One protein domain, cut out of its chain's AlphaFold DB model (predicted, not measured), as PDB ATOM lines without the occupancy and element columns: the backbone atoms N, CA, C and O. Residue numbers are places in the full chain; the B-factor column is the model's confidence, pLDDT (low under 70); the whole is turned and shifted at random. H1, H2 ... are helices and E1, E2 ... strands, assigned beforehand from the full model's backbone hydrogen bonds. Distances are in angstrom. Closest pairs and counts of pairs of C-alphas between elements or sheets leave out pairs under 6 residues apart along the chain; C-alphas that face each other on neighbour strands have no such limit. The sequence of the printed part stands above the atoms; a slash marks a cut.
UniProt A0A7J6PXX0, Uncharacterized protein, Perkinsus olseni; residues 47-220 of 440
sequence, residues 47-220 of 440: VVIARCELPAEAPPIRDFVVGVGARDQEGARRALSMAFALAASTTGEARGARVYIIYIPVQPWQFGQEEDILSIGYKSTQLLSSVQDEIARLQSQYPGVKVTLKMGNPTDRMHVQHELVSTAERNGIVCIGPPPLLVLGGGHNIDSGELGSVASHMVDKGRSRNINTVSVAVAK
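What this domain is: This is residues 47 to 220 of the 440 residues of an uncharacterized protein of Perkinsus olseni (UniProt A0A7J6PXX0). A twisted sheet of six strands forms the middle layer, with helices H1 and H2 packed over one face and H3 and H4 over the other, so that helix, sheet and helix make three layers. E2 and E5 lie deepest in the core, while the long helix H2 covers the E3 and E4 side of the sheet. The 174 printed residues hold four named helices and six named strands, in the order E1 E2 H1 E3 H2 E4 H3 E5 H4 E6, a mixed class of helices and strands. Across the sheet the order is E1 E6 E5 E2 E3 E4, parallel but for the antiparallel edge strand E1. The whole is compact, with a radius of gyration of the C-alphas of 15.8 A and spans of 53 by 41 by 27 A; residues 204 to 209 stick out.

Where its parts are: Across the sheet, E1 is residues 47 to 50, with C-alpha 47 at (43.464, 38.062, -10.843). E6 is residues 215 to 219, with C-alpha 219 at (42.193, 38.397, -17.412), and E5 is residues 181 to 185. E2, residues 63 to 69, is 19.6 A from first to last C-alpha. E3, residues 98 to 104, is 19.1 A long, and E4, residues 146 to 151, is 17.1 A long. H1 is residues 73 to 89 and 24.1 A long. H2, residues 117 to 141, is the longest helix at 36.3 A, with C-alpha 117 at (51.800, 50.885, -42.875). H3, residues 157 to 172, is 22.5 A long, and H4 is residues 194 to 203.

How they stand to each other: In the sheet E2 and E3 are parallel at 20 degrees, with N 66 and O 100 2.8 A apart, within hydrogen-bond range. E3 and E4 are parallel at 17 degrees, with N 101 and O 148 at 2.8 A. E5 and E2 are parallel at 19 degrees, with N 183 and O 65 at 2.7 A; E6 and E5 are parallel at 28 degrees, with N 217 and O 182 at 2.7 A. E1 and E6 are antiparallel at 178 degrees, with N 49 and O 216 at 2.8 A. H1 is on the sheet; its closest C-alphas to E5 are those of Gly 75 and Gly 185, 4.0 A. On the same face, H2 lies over E3 at a height over the sheet of 9.3 A. H1 and H2 touch, H2 with residues 127 to 138 alone, at a shallow tilt of 28 degrees, the same way; the closest C-alphas, of Phe 84 and Leu 138, are 7.0 A apart. On the opposite face, H3 runs along the strands, at 17 degrees to E2 on the local plane, at a height of 8.9 A. H4, at a height of 8.4 A, lies over E5. H3 and H4 touch, H3 with residues 157 to 161 alone, at a steep tilt of 65 degrees; the closest C-alphas, of Gln 161 and Val 198, are 6.1 A apart. E2, H1, E3 form a strand-helix-strand unit, two parallel neighbour strands with a helix between them in the chain, as do E3, H2, E4 and E5, H4, E6. E4, H3, E5 form a split unit, with E2 and E3 between its strands in the sheet; the crossovers of these four units are right-handed. Every O i to N i+4 pair is within hydrogen-bond range in H1, H2 and H3, and 5 of 6 are in H4.

The domain as a whole: The two C-alphas farthest apart, of Glu 57 and Glu 114, are 53.5 A apart. The printed part has no cut. The links E1 to E2, E3 to H2 and H4 to E6 are long. The mean pLDDT of the printed part is 75.1, and 52 residues are under 70, among them residues 110 to 122, 171 to 179 and 205 to 214.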
ATOM      1  N   VAL A  47      43.007  37.421 -12.081       84.38
ATOM      2  CA  VAL A  47      43.464  38.062 -10.843       84.38
ATOM      3  C   VAL A  47      42.952  39.494 -10.768       84.38
ATOM      4  O   VAL A  47      43.037  40.228 -11.746       84.38
ATOM      5  N   VAL A  48      42.464  39.920  -9.607       84.94
ATOM      6  CA  VAL A  48      42.112  41.314  -9.308       84.94
ATOM      7  C   VAL A  48      43.030  41.830  -8.206       84.94
ATOM      8  O   VAL A  48      43.098  41.240  -7.134       84.94
ATOM      9  N   ILE A  49      43.723  42.938  -8.459       82.00
ATOM     10  CA  ILE A  49      44.502  43.691  -7.471       82.00
ATOM     11  C   ILE A  49      43.648  44.862  -6.988       82.00
ATOM     12  O   ILE A  49      43.463  45.841  -7.715       82.00
ATOM     13  N   ALA A  50      43.133  44.749  -5.770       77.69
ATOM     14  CA  ALA A  50      42.236  45.704  -5.135       77.69
ATOM     15  C   ALA A  50      43.039  46.759  -4.353       77.69
ATOM     16  O   ALA A  50      43.481  46.489  -3.242       77.69
ATOM     17  N   ARG A  51      43.277  47.941  -4.940       71.19
ATOM     18  CA  ARG A  51      44.298  48.908  -4.470       71.19
ATOM     19  C   ARG A  51      43.861  49.968  -3.476       71.19
ATOM     20  O   ARG A  51      44.714  50.664  -2.932       71.19
ATOM     21  N   CYS A  52      42.562  50.115  -3.265       63.97
ATOM     22  CA  CYS A  52      42.025  51.218  -2.482       63.97
ATOM     23  C   CYS A  52      41.192  50.692  -1.321       63.97
ATOM     24  O   CYS A  52      40.338  49.823  -1.514       63.97
ATOM     25  N   GLU A  53      41.416  51.277  -0.146       63.81
ATOM     26  CA  GLU A  53      40.416  51.309   0.915       63.81
ATOM     27  C   GLU A  53      39.267  52.194   0.433       63.81
ATOM     28  O   GLU A  53      39.481  53.315  -0.038       63.81
ATOM     29  N   LEU A  54      38.055  51.651   0.475       67.31
ATOM     30  CA  LEU A  54      36.862  52.349   0.029       67.31
ATOM     31  C   LEU A  54      36.106  52.843   1.260       67.31
ATOM     32  O   LEU A  54      35.984  52.102   2.239       67.31
ATOM     33  N   PRO A  55      35.567  54.073   1.243       67.31
ATOM     34  CA  PRO A  55      34.648  54.476   2.293       67.31
ATOM     35  C   PRO A  55      33.452  53.514   2.323       67.31
ATOM     36  O   PRO A  55      33.070  52.939   1.295       67.31
ATOM     37  N   ALA A  56      32.874  53.320   3.511       66.81
ATOM     38  CA  ALA A  56      31.727  52.426   3.700       66.81
ATOM     39  C   ALA A  56      30.596  52.793   2.732       66.81
ATOM     40  O   ALA A  56      30.008  51.933   2.081       66.81
ATOM     41  N   GLU A  57      30.378  54.101   2.578       70.81
ATOM     42  CA  GLU A  57      29.306  54.689   1.789       70.81
ATOM     43  C   GLU A  57      29.588  54.700   0.283       70.81
ATOM     44  O   GLU A  57      28.733  55.147  -0.484       70.81
ATOM     45  N   ALA A  58      30.763  54.230  -0.168       71.31
ATOM     46  CA  ALA A  58      31.013  54.127  -1.599       71.31
ATOM     47  C   ALA A  58      29.901  53.268  -2.239       71.31
ATOM     48  O   ALA A  58      29.484  52.262  -1.660       71.31
ATOM     49  N   PRO A  59      29.387  53.623  -3.424       71.06
ATOM     50  CA  PRO A  59      28.457  52.773  -4.154       71.06
ATOM     51  C   PRO A  59      29.143  51.490  -4.665       71.06
ATOM     52  O   PRO A  59      30.370  51.365  -4.605       71.06
ATOM     53  N   PRO A  60      28.391  50.492  -5.154       74.12
ATOM     54  CA  PRO A  60      28.952  49.340  -5.860       74.12
ATOM     55  C   PRO A  60      29.810  49.745  -7.067       74.12
ATOM     56  O   PRO A  60      29.680  50.846  -7.607       74.12
ATOM     57  N   ILE A  61      30.693  48.847  -7.513       79.00
ATOM     58  CA  ILE A  61      31.544  49.098  -8.685       79.00
ATOM     59  C   ILE A  61      30.667  49.054  -9.935       79.00
ATOM     60  O   ILE A  61      30.196  47.993 -10.345       79.00
ATOM     61  N   ARG A  62      30.445  50.217 -10.543       79.62
ATOM     62  CA  ARG A  62      29.604  50.349 -11.742       79.62
ATOM     63  C   ARG A  62      30.401  50.548 -13.016       79.62
ATOM     64  O   ARG A  62      29.875  50.267 -14.085       79.62
ATOM     65  N   ASP A  63      31.630  51.030 -12.903       84.62
ATOM     66  CA  ASP A  63      32.429  51.464 -14.040       84.62
ATOM     67  C   ASP A  63      33.627  50.546 -14.242       84.62
ATOM     68  O   ASP A  63      34.454  50.349 -13.349       84.62
ATOM     69  N   PHE A  64      33.711  50.000 -15.449       87.94
ATOM     70  CA  PHE A  64      34.766  49.096 -15.871       87.94
ATOM     71  C   PHE A  64      35.448  49.705 -17.084       87.94
ATOM     72  O   PHE A  64      34.787  50.024 -18.071       87.94
ATOM     73  N   VAL A  65      36.764  49.873 -17.022       89.62
ATOM     74  CA  VAL A  65      37.557  50.307 -18.177       89.62
ATOM     75  C   VAL A  65      38.300  49.096 -18.702       89.62
ATOM     76  O   VAL A  65      38.971  48.424 -17.935       89.62
ATOM     77  N   VAL A  66      38.184  48.794 -19.988       90.31
ATOM     78  CA  VAL A  66      38.775  47.605 -20.599       90.31
ATOM     79  C   VAL A  66      39.777  48.037 -21.652       90.31
ATOM     80  O   VAL A  66      39.417  48.721 -22.607       90.31
ATOM     81  N   GLY A  67      41.032  47.627 -21.492       88.81
ATOM     82  CA  GLY A  67      42.015  47.725 -22.564       88.81
ATOM     83  C   GLY A  67      41.881  46.527 -23.495       88.81
ATOM     84  O   GLY A  67      41.929  45.386 -23.035       88.81
ATOM     85  N   VAL A  68      41.749  46.782 -24.795       87.62
ATOM     86  CA  VAL A  68      41.714  45.746 -25.835       87.62
ATOM     87  C   VAL A  68      42.799  46.041 -26.860       87.62
ATOM     88  O   VAL A  68      42.707  47.031 -27.568       87.62
ATOM     89  N   GLY A  69      43.831  45.204 -26.936       81.12
ATOM     90  CA  GLY A  69      44.920  45.372 -27.898       81.12
ATOM     91  C   GLY A  69      44.664  44.558 -29.157       81.12
ATOM     92  O   GLY A  69      44.344  43.375 -29.065       81.12
ATOM     93  N   ALA A  70      44.864  45.157 -30.330       75.94
ATOM     94  CA  ALA A  70      44.714  44.472 -31.612       75.94
ATOM     95  C   ALA A  70      45.609  43.218 -31.710       75.94
ATOM     96  O   ALA A  70      45.212  42.188 -32.244       75.94
ATOM     97  N   ARG A  71      46.811  43.257 -31.123       73.50
ATOM     98  CA  ARG A  71      47.763  42.132 -31.147       73.50
ATOM     99  C   ARG A  71      47.435  40.984 -30.184       73.50
ATOM    100  O   ARG A  71      48.146  39.983 -30.200       73.50
ATOM    101  N   ASP A  72      46.420  41.128 -29.336       75.12
ATOM    102  CA  ASP A  72      46.071  40.151 -28.300       75.12
ATOM    103  C   ASP A  72      44.570  39.839 -28.333       75.12
ATOM    104  O   ASP A  72      43.822  40.199 -27.428       75.12
ATOM    105  N   GLN A  73      44.113  39.186 -29.406       77.25
ATOM    106  CA  GLN A  73      42.692  38.883 -29.614       77.25
ATOM    107  C   GLN A  73      42.111  37.993 -28.502       77.25
ATOM    108  O   GLN A  73      41.003  38.231 -28.024       77.25
ATOM    109  N   GLU A  74      42.855  36.979 -28.059       79.19
ATOM    110  CA  GLU A  74      42.377  36.060 -27.024       79.19
ATOM    111  C   GLU A  74      42.413  36.723 -25.637       79.19
ATOM    112  O   GLU A  74      41.441  36.621 -24.885       79.19
ATOM    113  N   GLY A  75      43.458  37.498 -25.309       79.56
ATOM    114  CA  GLY A  75      43.474  38.310 -24.092       79.56
ATOM    115  C   GLY A  75      42.386  39.387 -24.088       79.56
ATOM    116  O   GLY A  75      41.741  39.594 -23.059       79.56
ATOM    117  N   ALA A  76      42.097  40.002 -25.237       81.88
ATOM    118  CA  ALA A  76      40.991  40.935 -25.425       81.88
ATOM    119  C   ALA A  76      39.629  40.287 -25.162       81.88
ATOM    120  O   ALA A  76      38.845  40.804 -24.367       81.88
ATOM    121  N   ARG A  77      39.359  39.130 -25.775       86.06
ATOM    122  CA  ARG A  77      38.108  38.381 -25.589       86.06
ATOM    123  C   ARG A  77      37.884  38.015 -24.125       86.06
ATOM    124  O   ARG A  77      36.773  38.156 -23.608       86.06
ATOM    125  N   ARG A  78      38.942  37.592 -23.422       84.44
ATOM    126  CA  ARG A  78      38.867  37.287 -21.986       84.44
ATOM    127  C   ARG A  78      38.684  38.528 -21.125       84.44
ATOM    128  O   ARG A  78      37.887  38.478 -20.191       84.44
ATOM    129  N   ALA A  79      39.371  39.626 -21.434       87.38
ATOM    130  CA  ALA A  79      39.194  40.894 -20.731       87.38
ATOM    131  C   ALA A  79      37.758  41.414 -20.878       87.38
ATOM    132  O   ALA A  79      37.135  41.771 -19.881       87.38
ATOM    133  N   LEU A  80      37.198  41.362 -22.091       90.44
ATOM    134  CA  LEU A  80      35.802  41.706 -22.362       90.44
ATOM    135  C   LEU A  80      34.842  40.782 -21.608       90.44
ATOM    136  O   LEU A  80      34.000  41.260 -20.854       90.44
ATOM    137  N   SER A  81      35.012  39.464 -21.724       89.25
ATOM    138  CA  SER A  81      34.169  38.490 -21.019       89.25
ATOM    139  C   SER A  81      34.196  38.688 -19.498       89.25
ATOM    140  O   SER A  81      33.152  38.651 -18.847       89.25
ATOM    141  N   MET A  82      35.378  38.935 -18.922       88.12
ATOM    142  CA  MET A  82      35.538  39.220 -17.496       88.12
ATOM    143  C   MET A  82      34.856  40.538 -17.116       88.12
ATOM    144  O   MET A  82      34.101  40.561 -16.149       88.12
ATOM    145  N   ALA A  83      35.071  41.613 -17.877       89.50
ATOM    146  CA  ALA A  83      34.475  42.918 -17.604       89.50
ATOM    147  C   ALA A  83      32.943  42.879 -17.651       89.50
ATOM    148  O   ALA A  83      32.300  43.390 -16.741       89.50
ATOM    149  N   PHE A  84      32.354  42.225 -18.656       90.00
ATOM    150  CA  PHE A  84      30.902  42.083 -18.767       90.00
ATOM    151  C   PHE A  84      30.315  41.217 -17.651       90.00
ATOM    152  O   PHE A  84      29.302  41.594 -17.070       90.00
ATOM    153  N   ALA A  85      30.959  40.099 -17.299       85.81
ATOM    154  CA  ALA A  85      30.499  39.253 -16.198       85.81
ATOM    155  C   ALA A  85      30.556  39.985 -14.844       85.81
ATOM    156  O   ALA A  85      29.645  39.851 -14.024       85.81
ATOM    157  N   LEU A  86      31.607  40.777 -14.611       84.38
ATOM    158  CA  LEU A  86      31.729  41.612 -13.415       84.38
ATOM    159  C   LEU A  86      30.695  42.740 -13.408       84.38
ATOM    160  O   LEU A  86      30.023  42.927 -12.398       84.38
ATOM    161  N   ALA A  87      30.507  43.425 -14.535       85.69
ATOM    162  CA  ALA A  87      29.507  44.476 -14.687       85.69
ATOM    163  C   ALA A  87      28.085  43.950 -14.453       85.69
ATOM    164  O   ALA A  87      27.328  44.535 -13.690       85.69
ATOM    165  N   ALA A  88      27.734  42.800 -15.029       82.69
ATOM    166  CA  ALA A  88      26.439  42.159 -14.811       82.69
ATOM    167  C   ALA A  88      26.239  41.674 -13.364       82.69
ATOM    168  O   ALA A  88      25.111  41.562 -12.889       82.69
ATOM    169  N   SER A  89      27.319  41.407 -12.627       74.62
ATOM    170  CA  SER A  89      27.224  41.061 -11.205       74.62
ATOM    171  C   SER A  89      26.865  42.274 -10.335       74.62
ATOM    172  O   SER A  89      26.395  42.103  -9.211       74.62
ATOM    173  N   THR A  90      27.040  43.496 -10.847       70.31
ATOM    174  CA  THR A  90      26.765  44.745 -10.123       70.31
ATOM    175  C   THR A  90      25.516  45.483 -10.626       70.31
ATOM    176  O   THR A  90      25.164  46.533 -10.095       70.31
ATOM    177  N   THR A  91      24.769  44.924 -11.593       59.66
ATOM    178  CA  THR A  91      23.579  45.552 -12.218       59.66
ATOM    179  C   THR A  91      22.294  45.542 -11.381       59.66
ATOM    180  O   THR A  91      21.242  45.906 -11.898       59.66
ATOM    181  N   GLY A  92      22.334  45.187 -10.094       56.47
ATOM    182  CA  GLY A  92      21.156  45.254  -9.210       56.47
ATOM    183  C   GLY A  92      20.605  46.675  -8.978       56.47
ATOM    184  O   GLY A  92      19.578  46.839  -8.325       56.47
ATOM    185  N   GLU A  93      21.267  47.709  -9.501       55.50
ATOM    186  CA  GLU A  93      20.957  49.115  -9.251       55.50
ATOM    187  C   GLU A  93      20.378  49.830 -10.482       55.50
ATOM    188  O   GLU A  93      20.814  49.630 -11.616       55.50
ATOM    189  N   ALA A  94      19.453  50.767 -10.242       52.41
ATOM    190  CA  ALA A  94      18.641  51.469 -11.246       52.41
ATOM    191  C   ALA A  94      19.402  52.177 -12.394       52.41
ATOM    192  O   ALA A  94      18.785  52.595 -13.372       52.41
ATOM    193  N   ARG A  95      20.728  52.359 -12.296       62.19
ATOM    194  CA  ARG A  95      21.542  53.062 -13.308       62.19
ATOM    195  C   ARG A  95      22.284  52.137 -14.288       62.19
ATOM    196  O   ARG A  95      22.688  52.631 -15.349       62.19
ATOM    197  N   GLY A  96      22.372  50.835 -13.998       71.12
ATOM    198  CA  GLY A  96      23.123  49.843 -14.781       71.12
ATOM    199  C   GLY A  96      24.646  50.037 -14.715       71.12
ATOM    200  O   GLY A  96      25.130  51.139 -14.447       71.12
ATOM    201  N   ALA A  97      25.408  48.968 -14.957       83.69
ATOM    202  CA  ALA A  97      26.869  49.016 -15.033       83.69
ATOM    203  C   ALA A  97      27.338  49.489 -16.423       83.69
ATOM    204  O   ALA A  97      26.643  49.294 -17.425       83.69
ATOM    205  N   ARG A  98      28.513  50.125 -16.487       88.06
ATOM    206  CA  ARG A  98      29.112  50.695 -17.698       88.06
ATOM    207  C   ARG A  98      30.471  50.064 -17.980       88.06
ATOM    208  O   ARG A  98      31.326  49.987 -17.102       88.06
ATOM    209  N   VAL A  99      30.680  49.668 -19.230       90.69
ATOM    210  CA  VAL A  99      31.938  49.120 -19.739       90.69
ATOM    211  C   VAL A  99      32.491  50.068 -20.804       90.69
ATOM    212  O   VAL A  99      31.924  50.219 -21.885       90.69
ATOM    213  N   TYR A 100      33.604  50.721 -20.482       90.94
ATOM    214  CA  TYR A 100      34.350  51.622 -21.353       90.94
ATOM    215  C   TYR A 100      35.522  50.871 -21.974       90.94
ATOM    216  O   TYR A 100      36.484  50.536 -21.294       90.94
ATOM    217  N   ILE A 101      35.459  50.613 -23.269       91.75
ATOM    218  CA  ILE A 101      36.446  49.828 -23.999       91.75
ATOM    219  C   ILE A 101      37.362  50.788 -24.747       91.75
ATOM    220  O   ILE A 101      36.899  51.592 -25.556       91.75
ATOM    221  N   ILE A 102      38.662  50.691 -24.486       90.31
ATOM    222  CA  ILE A 102      39.704  51.385 -25.239       90.31
ATOM    223  C   ILE A 102      40.381  50.350 -26.134       90.31
ATOM    224  O   ILE A 102      41.159  49.516 -25.667       90.31
ATOM    225  N   TYR A 103      40.058  50.407 -27.424       88.56
ATOM    226  CA  TYR A 103      40.701  49.610 -28.457       88.56
ATOM    227  C   TYR A 103      42.035  50.241 -28.840       88.56
ATOM    228  O   TYR A 103      42.072  51.373 -29.319       88.56
ATOM    229  N   ILE A 104      43.122  49.510 -28.648       86.12
ATOM    230  CA  ILE A 104      44.461  49.912 -29.037       86.12
ATOM    231  C   ILE A 104      44.784  49.267 -30.390       86.12
ATOM    232  O   ILE A 104      44.934  48.041 -30.454       86.12
ATOM    233  N   PRO A 105      44.846  50.055 -31.479       81.00
ATOM    234  CA  PRO A 105      45.150  49.529 -32.801       81.00
ATOM    235  C   PRO A 105      46.603  49.058 -32.887       81.00
ATOM    236  O   PRO A 105      47.440  49.363 -32.037       81.00
ATOM    237  N   VAL A 106      46.907  48.333 -33.960       76.06
ATOM    238  CA  VAL A 106      48.277  47.968 -34.307       76.06
ATOM    239  C   VAL A 106      49.045  49.256 -34.627       76.06
ATOM    240  O   VAL A 106      48.602  50.049 -35.455       76.06
ATOM    241  N   GLN A 107      50.176  49.489 -33.960       74.44
ATOM    242  CA  GLN A 107      50.954  50.727 -34.080       74.44
ATOM    243  C   GLN A 107      52.370  50.464 -34.619       74.44
ATOM    244  O   GLN A 107      52.961  49.438 -34.277       74.44
ATOM    245  N   PRO A 108      52.980  51.389 -35.387       68.38
ATOM    246  CA  PRO A 108      54.300  51.180 -35.993       68.38
ATOM    247  C   PRO A 108      55.409  50.864 -34.986       68.38
ATOM    248  O   PRO A 108      56.235  49.997 -35.237       68.38
ATOM    249  N   TRP A 109      55.395  51.494 -33.807       71.62
ATOM    250  CA  TRP A 109      56.383  51.251 -32.743       71.62
ATOM    251  C   TRP A 109      56.343  49.820 -32.177       71.62
ATOM    252  O   TRP A 109      57.237  49.415 -31.434       71.62
ATOM    253  N   GLN A 110      55.308  49.048 -32.507       64.81
ATOM    254  CA  GLN A 110      55.153  47.658 -32.095       64.81
ATOM    255  C   GLN A 110      55.866  46.668 -33.030       64.81
ATOM    256  O   GLN A 110      56.015  45.498 -32.655       64.81
ATOM    257  N   PHE A 111      56.293  47.124 -34.211       64.31
ATOM    258  CA  PHE A 111      57.051  46.361 -35.200       64.31
ATOM    259  C   PHE A 111      58.437  46.984 -35.309       64.31
ATOM    260  O   PHE A 111      58.589  48.201 -35.403       64.31
ATOM    261  N   GLY A 112      59.480  46.161 -35.271       56.31
ATOM    262  CA  GLY A 112      60.813  46.650 -35.601       56.31
ATOM    263  C   GLY A 112      60.858  46.927 -37.097       56.31
ATOM    264  O   GLY A 112      60.924  45.965 -37.829       56.31
ATOM    265  N   GLN A 113      60.736  48.193 -37.516       55.31
ATOM    266  CA  GLN A 113      60.935  48.787 -38.862       55.31
ATOM    267  C   GLN A 113      60.477  48.045 -40.152       55.31
ATOM    268  O   GLN A 113      60.615  48.619 -41.226       55.31
ATOM    269  N   GLU A 114      59.904  46.843 -40.098       56.47
ATOM    270  CA  GLU A 114      59.775  45.940 -41.255       56.47
ATOM    271  C   GLU A 114      58.329  45.699 -41.729       56.47
ATOM    272  O   GLU A 114      58.140  45.073 -42.768       56.47
ATOM    273  N   GLU A 115      57.296  46.193 -41.032       60.06
ATOM    274  CA  GLU A 115      55.905  46.072 -41.512       60.06
ATOM    275  C   GLU A 115      55.427  47.325 -42.263       60.06
ATOM    276  O   GLU A 115      55.564  48.453 -41.786       60.06
ATOM    277  N   ASP A 116      54.813  47.111 -43.432       63.56
ATOM    278  CA  ASP A 116      54.182  48.156 -44.243       63.56
ATOM    279  C   ASP A 116      52.966  48.760 -43.510       63.56
ATOM    280  O   ASP A 116      52.105  48.038 -42.991       63.56
ATOM    281  N   ILE A 117      52.864  50.090 -43.508       64.00
ATOM    282  CA  ILE A 117      51.800  50.885 -42.875       64.00
ATOM    283  C   ILE A 117      50.410  50.448 -43.359       64.00
ATOM    284  O   ILE A 117      49.462  50.399 -42.569       64.00
ATOM    285  N   LEU A 118      50.277  50.077 -44.637       61.16
ATOM    286  CA  LEU A 118      49.006  49.606 -45.196       61.16
ATOM    287  C   LEU A 118      48.570  48.267 -44.583       61.16
ATOM    288  O   LEU A 118      47.389  48.069 -44.283       61.16
ATOM    289  N   SER A 119      49.527  47.373 -44.322       67.19
ATOM    290  CA  SER A 119      49.267  46.088 -43.667       67.19
ATOM    291  C   SER A 119      48.849  46.265 -42.200       67.19
ATOM    292  O   SER A 119      47.953  45.567 -41.721       67.19
ATOM    293  N   ILE A 120      49.418  47.262 -41.514       68.56
ATOM    294  CA  ILE A 120      49.092  47.636 -40.130       68.56
ATOM    295  C   ILE A 120      47.650  48.164 -40.022       68.56
ATOM    296  O   ILE A 120      46.896  47.752 -39.131       68.56
ATOM    297  N   GLY A 121      47.242  49.038 -40.948       67.44
ATOM    298  CA  GLY A 121      45.885  49.592 -40.993       67.44
ATOM    299  C   GLY A 121      44.815  48.533 -41.274       67.44
ATOM    300  O   GLY A 121      43.786  48.486 -40.591       67.44
ATOM    301  N   TYR A 122      45.074  47.630 -42.225       68.94
ATOM    302  CA  TYR A 122      44.149  46.544 -42.558       68.94
ATOM    303  C   TYR A 122      43.959  45.567 -41.388       68.94
ATOM    304  O   TYR A 122      42.823  45.317 -40.977       68.94
ATOM    305  N   LYS A 123      45.060  45.094 -40.777       70.25
ATOM    306  CA  LYS A 123      45.019  44.220 -39.590       70.25
ATOM    307  C   LYS A 123      44.228  44.872 -38.450       70.25
ATOM    308  O   LYS A 123      43.353  44.237 -37.866       70.25
ATOM    309  N   SER A 124      44.472  46.157 -38.176       73.19
ATOM    310  CA  SER A 124      43.761  46.902 -37.124       73.19
ATOM    311  C   SER A 124      42.254  46.989 -37.355       73.19
ATOM    312  O   SER A 124      41.491  46.938 -36.395       73.19
ATOM    313  N   THR A 125      41.817  47.125 -38.605       75.81
ATOM    314  CA  THR A 125      40.394  47.283 -38.941       75.81
ATOM    315  C   THR A 125      39.662  45.944 -38.869       75.81
ATOM    316  O   THR A 125      38.581  45.859 -38.290       75.81
ATOM    317  N   GLN A 126      40.280  44.873 -39.374       74.94
ATOM    318  CA  GLN A 126      39.733  43.516 -39.282       74.94
ATOM    319  C   GLN A 126      39.572  43.065 -37.820       74.94
ATOM    320  O   GLN A 126      38.546  42.501 -37.441       74.94
ATOM    321  N   LEU A 127      40.567  43.358 -36.980       76.25
ATOM    322  CA  LEU A 127      40.532  43.022 -35.556       76.25
ATOM    323  C   LEU A 127      39.518  43.870 -34.780       76.25
ATOM    324  O   LEU A 127      38.869  43.353 -33.873       76.25
ATOM    325  N   LEU A 128      39.310  45.133 -35.172       84.56
ATOM    326  CA  LEU A 128      38.248  45.961 -34.604       84.56
ATOM    327  C   LEU A 128      36.862  45.363 -34.877       84.56
ATOM    328  O   LEU A 128      36.051  45.317 -33.956       84.56
ATOM    329  N   SER A 129      36.612  44.861 -36.092       85.50
ATOM    330  CA  SER A 129      35.355  44.170 -36.419       85.50
ATOM    331  C   SER A 129      35.132  42.965 -35.504       85.50
ATOM    332  O   SER A 129      34.073  42.842 -34.902       85.50
ATOM    333  N   SER A 130      36.159  42.131 -35.297       84.56
ATOM    334  CA  SER A 130      36.060  40.983 -34.381       84.56
ATOM    335  C   SER A 130      35.762  41.400 -32.936       84.56
ATOM    336  O   SER A 130      35.018  40.712 -32.237       84.56
ATOM    337  N   VAL A 131      36.325  42.521 -32.477       86.12
ATOM    338  CA  VAL A 131      36.028  43.082 -31.152       86.12
ATOM    339  C   VAL A 131      34.585  43.582 -31.081       86.12
ATOM    340  O   VAL A 131      33.918  43.354 -30.077       86.12
ATOM    341  N   GLN A 132      34.086  44.233 -32.132       90.44
ATOM    342  CA  GLN A 132      32.698  44.694 -32.214       90.44
ATOM    343  C   GLN A 132      31.702  43.528 -32.209       90.44
ATOM    344  O   GLN A 132      30.710  43.597 -31.483       90.44
ATOM    345  N   ASP A 133      31.996  42.446 -32.930       90.50
ATOM    346  CA  ASP A 133      31.174  41.232 -32.942       90.50
ATOM    347  C   ASP A 133      31.097  40.598 -31.544       90.50
ATOM    348  O   ASP A 133      30.019  40.247 -31.060       90.50
ATOM    349  N   GLU A 134      32.233  40.514 -30.845       90.31
ATOM    350  CA  GLU A 134      32.277  39.996 -29.475       90.31
ATOM    351  C   GLU A 134      31.534  40.912 -28.492       90.31
ATOM    352  O   GLU A 134      30.824  40.426 -27.610       90.31
ATOM    353  N   ILE A 135      31.637  42.236 -28.654       92.25
ATOM    354  CA  ILE A 135      30.856  43.203 -27.869       92.25
ATOM    355  C   ILE A 135      29.360  42.986 -28.099       92.25
ATOM    356  O   ILE A 135      28.617  42.901 -27.123       92.25
ATOM    357  N   ALA A 136      28.914  42.855 -29.350       91.69
ATOM    358  CA  ALA A 136      27.508  42.631 -29.677       91.69
ATOM    359  C   ALA A 136      26.990  41.320 -29.060       91.69
ATOM    360  O   ALA A 136      25.926  41.296 -28.434       91.69
ATOM    361  N   ARG A 137      27.784  40.244 -29.148       93.62
ATOM    362  CA  ARG A 137      27.485  38.956 -28.507       93.62
ATOM    363  C   ARG A 137      27.345  39.101 -26.988       93.62
ATOM    364  O   ARG A 137      26.383  38.600 -26.404       93.62
ATOM    365  N   LEU A 138      28.279  39.796 -26.340       92.06
ATOM    366  CA  LEU A 138      28.261  40.014 -24.892       92.06
ATOM    367  C   LEU A 138      27.122  40.945 -24.451       92.06
ATOM    368  O   LEU A 138      26.527  40.709 -23.405       92.06
ATOM    369  N   GLN A 139      26.761  41.959 -25.237       90.19
ATOM    370  CA  GLN A 139      25.600  42.814 -24.962       90.19
ATOM    371  C   GLN A 139      24.283  42.039 -25.039       90.19
ATOM    372  O   GLN A 139      23.392  42.278 -24.228       90.19
ATOM    373  N   SER A 140      24.173  41.080 -25.963       89.38
ATOM    374  CA  SER A 140      23.028  40.165 -26.015       89.38
ATOM    375  C   SER A 140      22.968  39.257 -24.780       89.38
ATOM    376  O   SER A 140      21.897  39.068 -24.208       89.38
ATOM    377  N   GLN A 141      24.119  38.752 -24.321       89.69
ATOM    378  CA  GLN A 141      24.212  37.925 -23.113       89.69
ATOM    379  C   GLN A 141      23.950  38.720 -21.817       89.69
ATOM    380  O   GLN A 141      23.410  38.171 -20.857       89.69
ATOM    381  N   TYR A 142      24.316  40.005 -21.781       88.88
ATOM    382  CA  TYR A 142      24.231  40.876 -20.605       88.88
ATOM    383  C   TYR A 142      23.520  42.206 -20.934       88.88
ATOM    384  O   TYR A 142      24.153  43.266 -20.938       88.88
ATOM    385  N   PRO A 143      22.191  42.196 -21.155       83.81
ATOM    386  CA  PRO A 143      21.447  43.354 -21.673       83.81
ATOM    387  C   PRO A 143      21.417  44.572 -20.731       83.81
ATOM    388  O   PRO A 143      21.101  45.680 -21.159       83.81
ATOM    389  N   GLY A 144      21.756  44.399 -19.449       83.56
ATOM    390  CA  GLY A 144      21.843  45.486 -18.465       83.56
ATOM    391  C   GLY A 144      23.151  46.290 -18.497       83.56
ATOM    392  O   GLY A 144      23.271  47.281 -17.774       83.56
ATOM    393  N   VAL A 145      24.136  45.873 -19.300       87.75
ATOM    394  CA  VAL A 145      25.463  46.498 -19.370       87.75
ATOM    395  C   VAL A 145      25.510  47.531 -20.494       87.75
ATOM    396  O   VAL A 145      25.339  47.219 -21.672       87.75
ATOM    397  N   LYS A 146      25.790  48.785 -20.137       89.56
ATOM    398  CA  LYS A 146      25.984  49.881 -21.095       89.56
ATOM    399  C   LYS A 146      27.425  49.884 -21.582       89.56
ATOM    400  O   LYS A 146      28.344  49.837 -20.771       89.56
ATOM    401  N   VAL A 147      27.634  49.990 -22.890       90.94
ATOM    402  CA  VAL A 147      28.971  49.877 -23.488       90.94
ATOM    403  C   VAL A 147      29.344  51.162 -24.210       90.94
ATOM    404  O   VAL A 147      28.515  51.791 -24.862       90.94
ATOM    405  N   THR A 148      30.605  51.558 -24.096       91.56
ATOM    406  CA  THR A 148      31.209  52.628 -24.891       91.56
ATOM    407  C   THR A 148      32.513  52.108 -25.470       91.56
ATOM    408  O   THR A 148      33.394  51.722 -24.712       91.56
ATOM    409  N   LEU A 149      32.648  52.103 -26.794       90.75
ATOM    410  CA  LEU A 149      33.875  51.717 -27.488       90.75
ATOM    411  C   LEU A 149      34.573  52.966 -28.026       90.75
ATOM    412  O   LEU A 149      33.965  53.759 -28.744       90.75
ATOM    413  N   LYS A 150      35.853  53.128 -27.694       90.12
ATOM    414  CA  LYS A 150      36.719  54.196 -28.193       90.12
ATOM    415  C   LYS A 150      37.982  53.588 -28.795       90.12
ATOM    416  O   LYS A 150      38.582  52.695 -28.205       90.12
ATOM    417  N   MET A 151      38.420  54.116 -29.932       87.00
ATOM    418  CA  MET A 151      39.751  53.844 -30.470       87.00
ATOM    419  C   MET A 151      40.788  54.740 -29.774       87.00
ATOM    420  O   MET A 151      40.638  55.963 -29.746       87.00
ATOM    421  N   GLY A 152      41.806  54.126 -29.178       83.25
ATOM    422  CA  GLY A 152      42.973  54.805 -28.621       83.25
ATOM    423  C   GLY A 152      43.994  55.150 -29.704       83.25
ATOM    424  O   GLY A 152      43.979  54.581 -30.796       83.25
ATOM    425  N   ASN A 153      44.903  56.073 -29.394       83.88
ATOM    426  CA  ASN A 153      46.006  56.437 -30.291       83.88
ATOM    427  C   ASN A 153      47.333  56.584 -29.525       83.88
ATOM    428  O   ASN A 153      47.872  57.687 -29.404       83.88
ATOM    429  N   PRO A 154      47.841  55.492 -28.933       81.81
ATOM    430  CA  PRO A 154      49.049  55.546 -28.127       81.81
ATOM    431  C   PRO A 154      50.305  55.582 -29.002       81.81
ATOM    432  O   PRO A 154      50.471  54.792 -29.933       81.81
ATOM    433  N   THR A 155      51.247  56.450 -28.639       81.69
ATOM    434  CA  THR A 155      52.567  56.510 -29.293       81.69
ATOM    435  C   THR A 155      53.590  55.573 -28.652       81.69
ATOM    436  O   THR A 155      54.633  55.324 -29.245       81.69
ATOM    437  N   ASP A 156      53.309  55.070 -27.449       79.12
ATOM    438  CA  ASP A 156      54.113  54.082 -26.735       79.12
ATOM    439  C   ASP A 156      53.286  53.385 -25.631       79.12
ATOM    440  O   ASP A 156      52.118  53.703 -25.388       79.12
ATOM    441  N   ARG A 157      53.911  52.435 -24.926       76.44
ATOM    442  CA  ARG A 157      53.287  51.659 -23.837       76.44
ATOM    443  C   ARG A 157      52.870  52.510 -22.632       76.44
ATOM    444  O   ARG A 157      51.880  52.189 -21.975       76.44
ATOM    445  N   MET A 158      53.607  53.575 -22.322       80.69
ATOM    446  CA  MET A 158      53.264  54.479 -21.223       80.69
ATOM    447  C   MET A 158      52.036  55.313 -21.580       80.69
ATOM    448  O   MET A 158      51.167  55.501 -20.731       80.69
ATOM    449  N   HIS A 159      51.903  55.737 -22.836       84.00
ATOM    450  CA  HIS A 159      50.695  56.382 -23.340       84.00
ATOM    451  C   HIS A 159      49.470  55.464 -23.268       84.00
ATOM    452  O   HIS A 159      48.421  55.934 -22.833       84.00
ATOM    453  N   VAL A 160      49.599  54.163 -23.572       82.44
ATOM    454  CA  VAL A 160      48.502  53.193 -23.357       82.44
ATOM    455  C   VAL A 160      48.049  53.211 -21.897       82.44
ATOM    456  O   VAL A 160      46.867  53.377 -21.603       82.44
ATOM    457  N   GLN A 161      48.996  53.087 -20.963       82.56
ATOM    458  CA  GLN A 161      48.697  53.112 -19.534       82.56
ATOM    459  C   GLN A 161      48.021  54.424 -19.111       82.56
ATOM    460  O   GLN A 161      47.023  54.398 -18.394       82.56
ATOM    461  N   HIS A 162      48.560  55.568 -19.534       82.94
ATOM    462  CA  HIS A 162      48.007  56.879 -19.208       82.94
ATOM    463  C   HIS A 162      46.600  57.064 -19.781       82.94
ATOM    464  O   HIS A 162      45.738  57.607 -19.095       82.94
ATOM    465  N   GLU A 163      46.327  56.589 -20.995       83.81
ATOM    466  CA  GLU A 163      44.989  56.657 -21.586       83.81
ATOM    467  C   GLU A 163      43.983  55.794 -20.807       83.81
ATOM    468  O   GLU A 163      42.879  56.257 -20.508       83.81
ATOM    469  N   LEU A 164      44.378  54.586 -20.402       83.69
ATOM    470  CA  LEU A 164      43.558  53.688 -19.584       83.69
ATOM    471  C   LEU A 164      43.272  54.274 -18.194       83.69
ATOM    472  O   LEU A 164      42.114  54.350 -17.784       83.69
ATOM    473  N   VAL A 165      44.311  54.738 -17.493       80.38
ATOM    474  CA  VAL A 165      44.195  55.332 -16.151       80.38
ATOM    475  C   VAL A 165      43.406  56.635 -16.196       80.38
ATOM    476  O   VAL A 165      42.465  56.787 -15.433       80.38
ATOM    477  N   SER A 166      43.703  57.546 -17.124       80.44
ATOM    478  CA  SER A 166      42.963  58.813 -17.238       80.44
ATOM    479  C   SER A 166      41.506  58.610 -17.651       80.44
ATOM    480  O   SER A 166      40.646  59.429 -17.334       80.44
ATOM    481  N   THR A 167      41.191  57.540 -18.382       81.50
ATOM    482  CA  THR A 167      39.804  57.183 -18.710       81.50
ATOM    483  C   THR A 167      39.097  56.581 -17.506       81.50
ATOM    484  O   THR A 167      37.944  56.926 -17.263       81.50
ATOM    485  N   ALA A 168      39.786  55.757 -16.719       75.56
ATOM    486  CA  ALA A 168      39.311  55.326 -15.411       75.56
ATOM    487  C   ALA A 168      39.037  56.542 -14.514       75.56
ATOM    488  O   ALA A 168      37.902  56.767 -14.113       75.56
ATOM    489  N   GLU A 169      40.020  57.403 -14.291       74.06
ATOM    490  CA  GLU A 169      39.874  58.593 -13.454       74.06
ATOM    491  C   GLU A 169      38.734  59.491 -13.941       74.06
ATOM    492  O   GLU A 169      37.813  59.754 -13.179       74.06
ATOM    493  N   ARG A 170      38.690  59.888 -15.219       74.50
ATOM    494  CA  ARG A 170      37.612  60.759 -15.734       74.50
ATOM    495  C   ARG A 170      36.213  60.173 -15.566       74.50
ATOM    496  O   ARG A 170      35.284  60.927 -15.295       74.50
ATOM    497  N   ASN A 171      36.057  58.859 -15.719       67.81
ATOM    498  CA  ASN A 171      34.759  58.208 -15.542       67.81
ATOM    499  C   ASN A 171      34.444  57.895 -14.067       67.81
ATOM    500  O   ASN A 171      33.270  57.803 -13.721       67.81
ATOM    501  N   GLY A 172      35.461  57.803 -13.202       57.00
ATOM    502  CA  GLY A 172      35.337  57.641 -11.749       57.00
ATOM    503  C   GLY A 172      35.234  58.953 -10.953       57.00
ATOM    504  O   GLY A 172      34.836  58.926  -9.794       57.00
ATOM    505  N   ILE A 173      35.555  60.107 -11.557       44.16
ATOM    506  CA  ILE A 173      35.593  61.443 -10.917       44.16
ATOM    507  C   ILE A 173      34.200  62.038 -10.645       44.16
ATOM    508  O   ILE A 173      34.088  63.094 -10.018       44.16
ATOM    509  N   VAL A 174      33.105  61.362 -11.006       41.41
ATOM    510  CA  VAL A 174      31.777  61.788 -10.541       41.41
ATOM    511  C   VAL A 174      31.582  61.345  -9.086       41.41
ATOM    512  O   VAL A 174      30.904  60.367  -8.811       41.41
ATOM    513  N   CYS A 175      32.206  62.100  -8.179       39.00
ATOM    514  CA  CYS A 175      31.857  62.300  -6.773       39.00
ATOM    515  C   CYS A 175      31.649  61.028  -5.919       39.00
ATOM    516  O   CYS A 175      30.611  60.383  -5.986       39.00
ATOM    517  N   ILE A 176      32.574  60.764  -4.981       48.53
ATOM    518  CA  ILE A 176      32.342  59.874  -3.817       48.53
ATOM    519  C   ILE A 176      32.086  58.389  -4.214       48.53
ATOM    520  O   ILE A 176      31.483  57.617  -3.473       48.53
ATOM    521  N   GLY A 177      32.529  57.974  -5.407       50.97
ATOM    522  CA  GLY A 177      32.380  56.615  -5.950       50.97
ATOM    523  C   GLY A 177      33.554  55.674  -5.627       50.97
ATOM    524  O   GLY A 177      34.651  56.163  -5.353       50.97
ATOM    525  N   PRO A 178      33.390  54.334  -5.704       57.34
ATOM    526  CA  PRO A 178      34.539  53.440  -5.766       57.34
ATOM    527  C   PRO A 178      35.328  53.716  -7.061       57.34
ATOM    528  O   PRO A 178      34.730  54.080  -8.080       57.34
ATOM    529  N   PRO A 179      36.658  53.526  -7.066       63.31
ATOM    530  CA  PRO A 179      37.449  53.659  -8.272       63.31
ATOM    531  C   PRO A 179      36.989  52.605  -9.289       63.31
ATOM    532  O   PRO A 179      36.671  51.472  -8.905       63.31
ATOM    533  N   PRO A 180      36.955  52.948 -10.584       72.19
ATOM    534  CA  PRO A 180      36.609  51.987 -11.617       72.19
ATOM    535  C   PRO A 180      37.617  50.842 -11.640       72.19
ATOM    536  O   PRO A 180      38.805  51.011 -11.339       72.19
ATOM    537  N   LEU A 181      37.136  49.669 -12.040       83.12
ATOM    538  CA  LEU A 181      37.987  48.506 -12.214       83.12
ATOM    539  C   LEU A 181      38.572  48.521 -13.626       83.12
ATOM    540  O   LEU A 181      37.840  48.435 -14.615       83.12
ATOM    541  N   LEU A 182      39.896  48.620 -13.723       86.50
ATOM    542  CA  LEU A 182      40.587  48.495 -14.999       86.50
ATOM    543  C   LEU A 182      40.799  47.016 -15.323       86.50
ATOM    544  O   LEU A 182      41.449  46.319 -14.555       86.50
ATOM    545  N   VAL A 183      40.304  46.546 -16.461       86.75
ATOM    546  CA  VAL A 183      40.400  45.160 -16.919       86.75
ATOM    547  C   VAL A 183      41.335  45.077 -18.124       86.75
ATOM    548  O   VAL A 183      41.138  45.769 -19.121       86.75
ATOM    549  N   LEU A 184      42.359  44.229 -18.041       85.19
ATOM    550  CA  LEU A 184      43.364  44.042 -19.092       85.19
ATOM    551  C   LEU A 184      43.529  42.563 -19.439       85.19
ATOM    552  O   LEU A 184      43.494  41.706 -18.555       85.19
ATOM    553  N   GLY A 185      43.748  42.273 -20.721       77.81
ATOM    554  CA  GLY A 185      44.162  40.951 -21.191       77.81
ATOM    555  C   GLY A 185      45.619  40.688 -20.816       77.81
ATOM    556  O   GLY A 185      46.492  41.505 -21.100       77.81
ATOM    557  N   GLY A 186      45.877  39.579 -20.124       61.44
ATOM    558  CA  GLY A 186      47.192  39.234 -19.584       61.44
ATOM    559  C   GLY A 186      47.997  38.221 -20.399       61.44
ATOM    560  O   GLY A 186      49.009  37.757 -19.880       61.44
ATOM    561  N   GLY A 187      47.565  37.834 -21.607       61.38
ATOM    562  CA  GLY A 187      48.218  36.785 -22.403       61.38
ATOM    563  C   GLY A 187      48.436  35.455 -21.651       61.38
ATOM    564  O   GLY A 187      47.879  35.219 -20.572       61.38
ATOM    565  N   HIS A 188      49.241  34.549 -22.224       53.62
ATOM    566  CA  HIS A 188      49.749  33.363 -21.506       53.62
ATOM    567  C   HIS A 188      50.776  33.775 -20.443       53.62
ATOM    568  O   HIS A 188      50.798  33.220 -19.346       53.62
ATOM    569  N   ASN A 189      51.565  34.806 -20.746       54.50
ATOM    570  CA  ASN A 189      52.463  35.482 -19.821       54.50
ATOM    571  C   ASN A 189      52.113  36.968 -19.761       54.50
ATOM    572  O   ASN A 189      51.799  37.566 -20.788       54.50
ATOM    573  N   ILE A 190      52.278  37.592 -18.593       56.06
ATOM    574  CA  ILE A 190      52.054  39.036 -18.447       56.06
ATOM    575  C   ILE A 190      52.993  39.853 -19.343       56.06
ATOM    576  O   ILE A 190      52.728  41.008 -19.581       56.06
ATOM    577  N   ASP A 191      54.089  39.297 -19.853       55.47
ATOM    578  CA  ASP A 191      54.970  40.005 -20.791       55.47
ATOM    579  C   ASP A 191      54.668  39.653 -22.262       55.47
ATOM    580  O   ASP A 191      55.283  40.202 -23.176       55.47
ATOM    581  N   SER A 192      53.718  38.743 -22.501       53.16
ATOM    582  CA  SER A 192      53.232  38.394 -23.836       53.16
ATOM    583  C   SER A 192      52.043  39.277 -24.207       53.16
ATOM    584  O   SER A 192      51.062  39.354 -23.472       53.16
ATOM    585  N   GLY A 193      52.138  39.947 -25.354       60.00
ATOM    586  CA  GLY A 193      51.101  40.857 -25.839       60.00
ATOM    587  C   GLY A 193      51.319  42.312 -25.423       60.00
ATOM    588  O   GLY A 193      52.039  42.636 -24.479       60.00
ATOM    589  N   GLU A 194      50.694  43.215 -26.176       67.06
ATOM    590  CA  GLU A 194      50.802  44.660 -25.972       67.06
ATOM    591  C   GLU A 194      50.366  45.074 -24.558       67.06
ATOM    592  O   GLU A 194      51.108  45.754 -23.842       67.06
ATOM    593  N   LEU A 195      49.186  44.606 -24.142       76.25
ATOM    594  CA  LEU A 195      48.571  44.970 -22.868       76.25
ATOM    595  C   LEU A 195      49.089  44.170 -21.681       76.25
ATOM    596  O   LEU A 195      48.969  44.647 -20.554       76.25
ATOM    597  N   GLY A 196      49.732  43.027 -21.918       73.69
ATOM    598  CA  GLY A 196      50.447  42.316 -20.870       73.69
ATOM    599  C   GLY A 196      51.507  43.226 -20.246       73.69
ATOM    600  O   GLY A 196      51.489  43.476 -19.041       73.69
ATOM    601  N   SER A 197      52.411  43.777 -21.064       74.19
ATOM    602  CA  SER A 197      53.499  44.624 -20.553       74.19
ATOM    603  C   SER A 197      52.980  45.863 -19.810       74.19
ATOM    604  O   SER A 197      53.560  46.279 -18.804       74.19
ATOM    605  N   VAL A 198      51.842  46.406 -20.261       78.06
ATOM    606  CA  VAL A 198      51.115  47.482 -19.580       78.06
ATOM    607  C   VAL A 198      50.584  46.987 -18.235       78.06
ATOM    608  O   VAL A 198      50.868  47.612 -17.221       78.06
ATOM    609  N   ALA A 199      49.905  45.840 -18.181       77.69
ATOM    610  CA  ALA A 199      49.418  45.242 -16.939       77.69
ATOM    611  C   ALA A 199      50.560  44.980 -15.941       77.69
ATOM    612  O   ALA A 199      50.433  45.336 -14.771       77.69
ATOM    613  N   SER A 200      51.694  44.448 -16.411       76.31
ATOM    614  CA  SER A 200      52.930  44.220 -15.644       76.31
ATOM    615  C   SER A 200      53.458  45.508 -15.025       76.31
ATOM    616  O   SER A 200      53.698  45.569 -13.818       76.31
ATOM    617  N   HIS A 201      53.555  46.573 -15.823       75.69
ATOM    618  CA  HIS A 201      53.964  47.882 -15.330       75.69
ATOM    619  C   HIS A 201      52.942  48.475 -14.355       75.69
ATOM    620  O   HIS A 201      53.311  49.112 -13.369       75.69
ATOM    621  N   MET A 202      51.653  48.219 -14.585       76.31
ATOM    622  CA  MET A 202      50.607  48.706 -13.705       76.31
ATOM    623  C   MET A 202      50.642  48.042 -12.337       76.31
ATOM    624  O   MET A 202      50.367  48.724 -11.353       76.31
ATOM    625  N   VAL A 203      50.965  46.748 -12.244       74.44
ATOM    626  CA  VAL A 203      51.053  45.984 -10.982       74.44
ATOM    627  C   VAL A 203      52.392  46.090 -10.260       74.44
ATOM    628  O   VAL A 203      52.487  45.693  -9.099       74.44
ATOM    629  N   ASP A 204      53.401  46.685 -10.890       73.44
ATOM    630  CA  ASP A 204      54.714  46.900 -10.290       73.44
ATOM    631  C   ASP A 204      54.794  48.228  -9.508       73.44
ATOM    632  O   ASP A 204      55.019  49.314 -10.055       73.44
ATOM    633  N   LYS A 205      54.667  48.138  -8.177       61.47
ATOM    634  CA  LYS A 205      54.829  49.278  -7.256       61.47
ATOM    635  C   LYS A 205      56.243  49.860  -7.225       61.47
ATOM    636  O   LYS A 205      56.414  51.000  -6.792       61.47
ATOM    637  N   GLY A 206      57.256  49.115  -7.670       52.78
ATOM    638  CA  GLY A 206      58.635  49.602  -7.722       52.78
ATOM    639  C   GLY A 206      58.850  50.674  -8.792       52.78
ATOM    640  O   GLY A 206      59.786  51.466  -8.682       52.78
ATOM    641  N   ARG A 207      57.980  50.722  -9.810       52.03
ATOM    642  CA  ARG A 207      58.144  51.583 -10.992       52.03
ATOM    643  C   ARG A 207      57.076  52.660 -11.134       52.03
ATOM    644  O   ARG A 207      57.356  53.697 -11.730       52.03
ATOM    645  N   SER A 208      55.892  52.471 -10.555       50.28
ATOM    646  CA  SER A 208      54.773  53.383 -10.785       50.28
ATOM    647  C   SER A 208      54.329  54.136  -9.528       50.28
ATOM    648  O   SER A 208      53.673  53.583  -8.649       50.28
ATOM    649  N   ARG A 209      54.663  55.434  -9.452       47.41
ATOM    650  CA  ARG A 209      54.246  56.332  -8.352       47.41
ATOM    651  C   ARG A 209      52.771  56.763  -8.424       47.41
ATOM    652  O   ARG A 209      52.253  57.242  -7.422       47.41
ATOM    653  N   ASN A 210      52.106  56.575  -9.569       46.19
ATOM    654  CA  ASN A 210      50.804  57.189  -9.869       46.19
ATOM    655  C   ASN A 210      49.607  56.214  -9.869       46.19
ATOM    656  O   ASN A 210      48.490  56.652 -10.094       46.19
ATOM    657  N   ILE A 211      49.790  54.908  -9.615       52.28
ATOM    658  CA  ILE A 211      48.702  53.897  -9.705       52.28
ATOM    659  C   ILE A 211      48.262  53.425  -8.310       52.28
ATOM    660  O   ILE A 211      47.959  52.251  -8.089       52.28
ATOM    661  N   ASN A 212      48.259  54.333  -7.337       54.34
ATOM    662  CA  ASN A 212      47.777  54.028  -5.986       54.34
ATOM    663  C   ASN A 212      46.244  54.128  -5.874       54.34
ATOM    664  O   ASN A 212      45.686  53.808  -4.833       54.34
ATOM    665  N   THR A 213      45.567  54.576  -6.934       60.47
ATOM    666  CA  THR A 213      44.141  54.941  -6.932       60.47
ATOM    667  C   THR A 213      43.263  54.024  -7.783       60.47
ATOM    668  O   THR A 213      42.042  54.135  -7.728       60.47
ATOM    669  N   VAL A 214      43.850  53.121  -8.579       66.19
ATOM    670  CA  VAL A 214      43.106  52.286  -9.536       66.19
ATOM    671  C   VAL A 214      43.331  50.809  -9.244       66.19
ATOM    672  O   VAL A 214      44.467  50.342  -9.144       66.19
ATOM    673  N   SER A 215      42.230  50.065  -9.145       75.62
ATOM    674  CA  SER A 215      42.266  48.609  -9.022       75.62
ATOM    675  C   SER A 215      42.347  47.966 -10.401       75.62
ATOM    676  O   SER A 215      41.720  48.433 -11.353       75.62
ATOM    677  N   VAL A 216      43.140  46.902 -10.513       79.38
ATOM    678  CA  VAL A 216      43.482  46.284 -11.800       79.38
ATOM    679  C   VAL A 216      43.066  44.822 -11.793       79.38
ATOM    680  O   VAL A 216      43.565  44.034 -10.998       79.38
ATOM    681  N   ALA A 217      42.173  44.462 -12.701       78.94
ATOM    682  CA  ALA A 217      41.838  43.103 -13.068       78.94
ATOM    683  C   ALA A 217      42.668  42.666 -14.280       78.94
ATOM    684  O   ALA A 217      42.705  43.341 -15.308       78.94
ATOM    685  N   VAL A 218      43.313  41.513 -14.171       78.88
ATOM    686  CA  VAL A 218      44.077  40.886 -15.244       78.88
ATOM    687  C   VAL A 218      43.381  39.585 -15.620       78.88
ATOM    688  O   VAL A 218      43.347  38.629 -14.839       78.88
ATOM    689  N   ALA A 219      42.812  39.570 -16.822       76.06
ATOM    690  CA  ALA A 219      42.193  38.397 -17.412       76.06
ATOM    691  C   ALA A 219      43.291  37.508 -18.002       76.06
ATOM    692  O   ALA A 219      43.932  37.875 -18.988       76.06
ATOM    693  N   LYS A 220      43.547  36.356 -17.380       75.38
ATOM    694  CA  LYS A 220      44.642  35.471 -17.781       75.38
ATOM    695  C   LYS A 220      44.155  34.381 -18.721       75.38
ATOM    696  O   LYS A 220      43.043  33.852 -18.599       75.38
TER     697      LYS A 220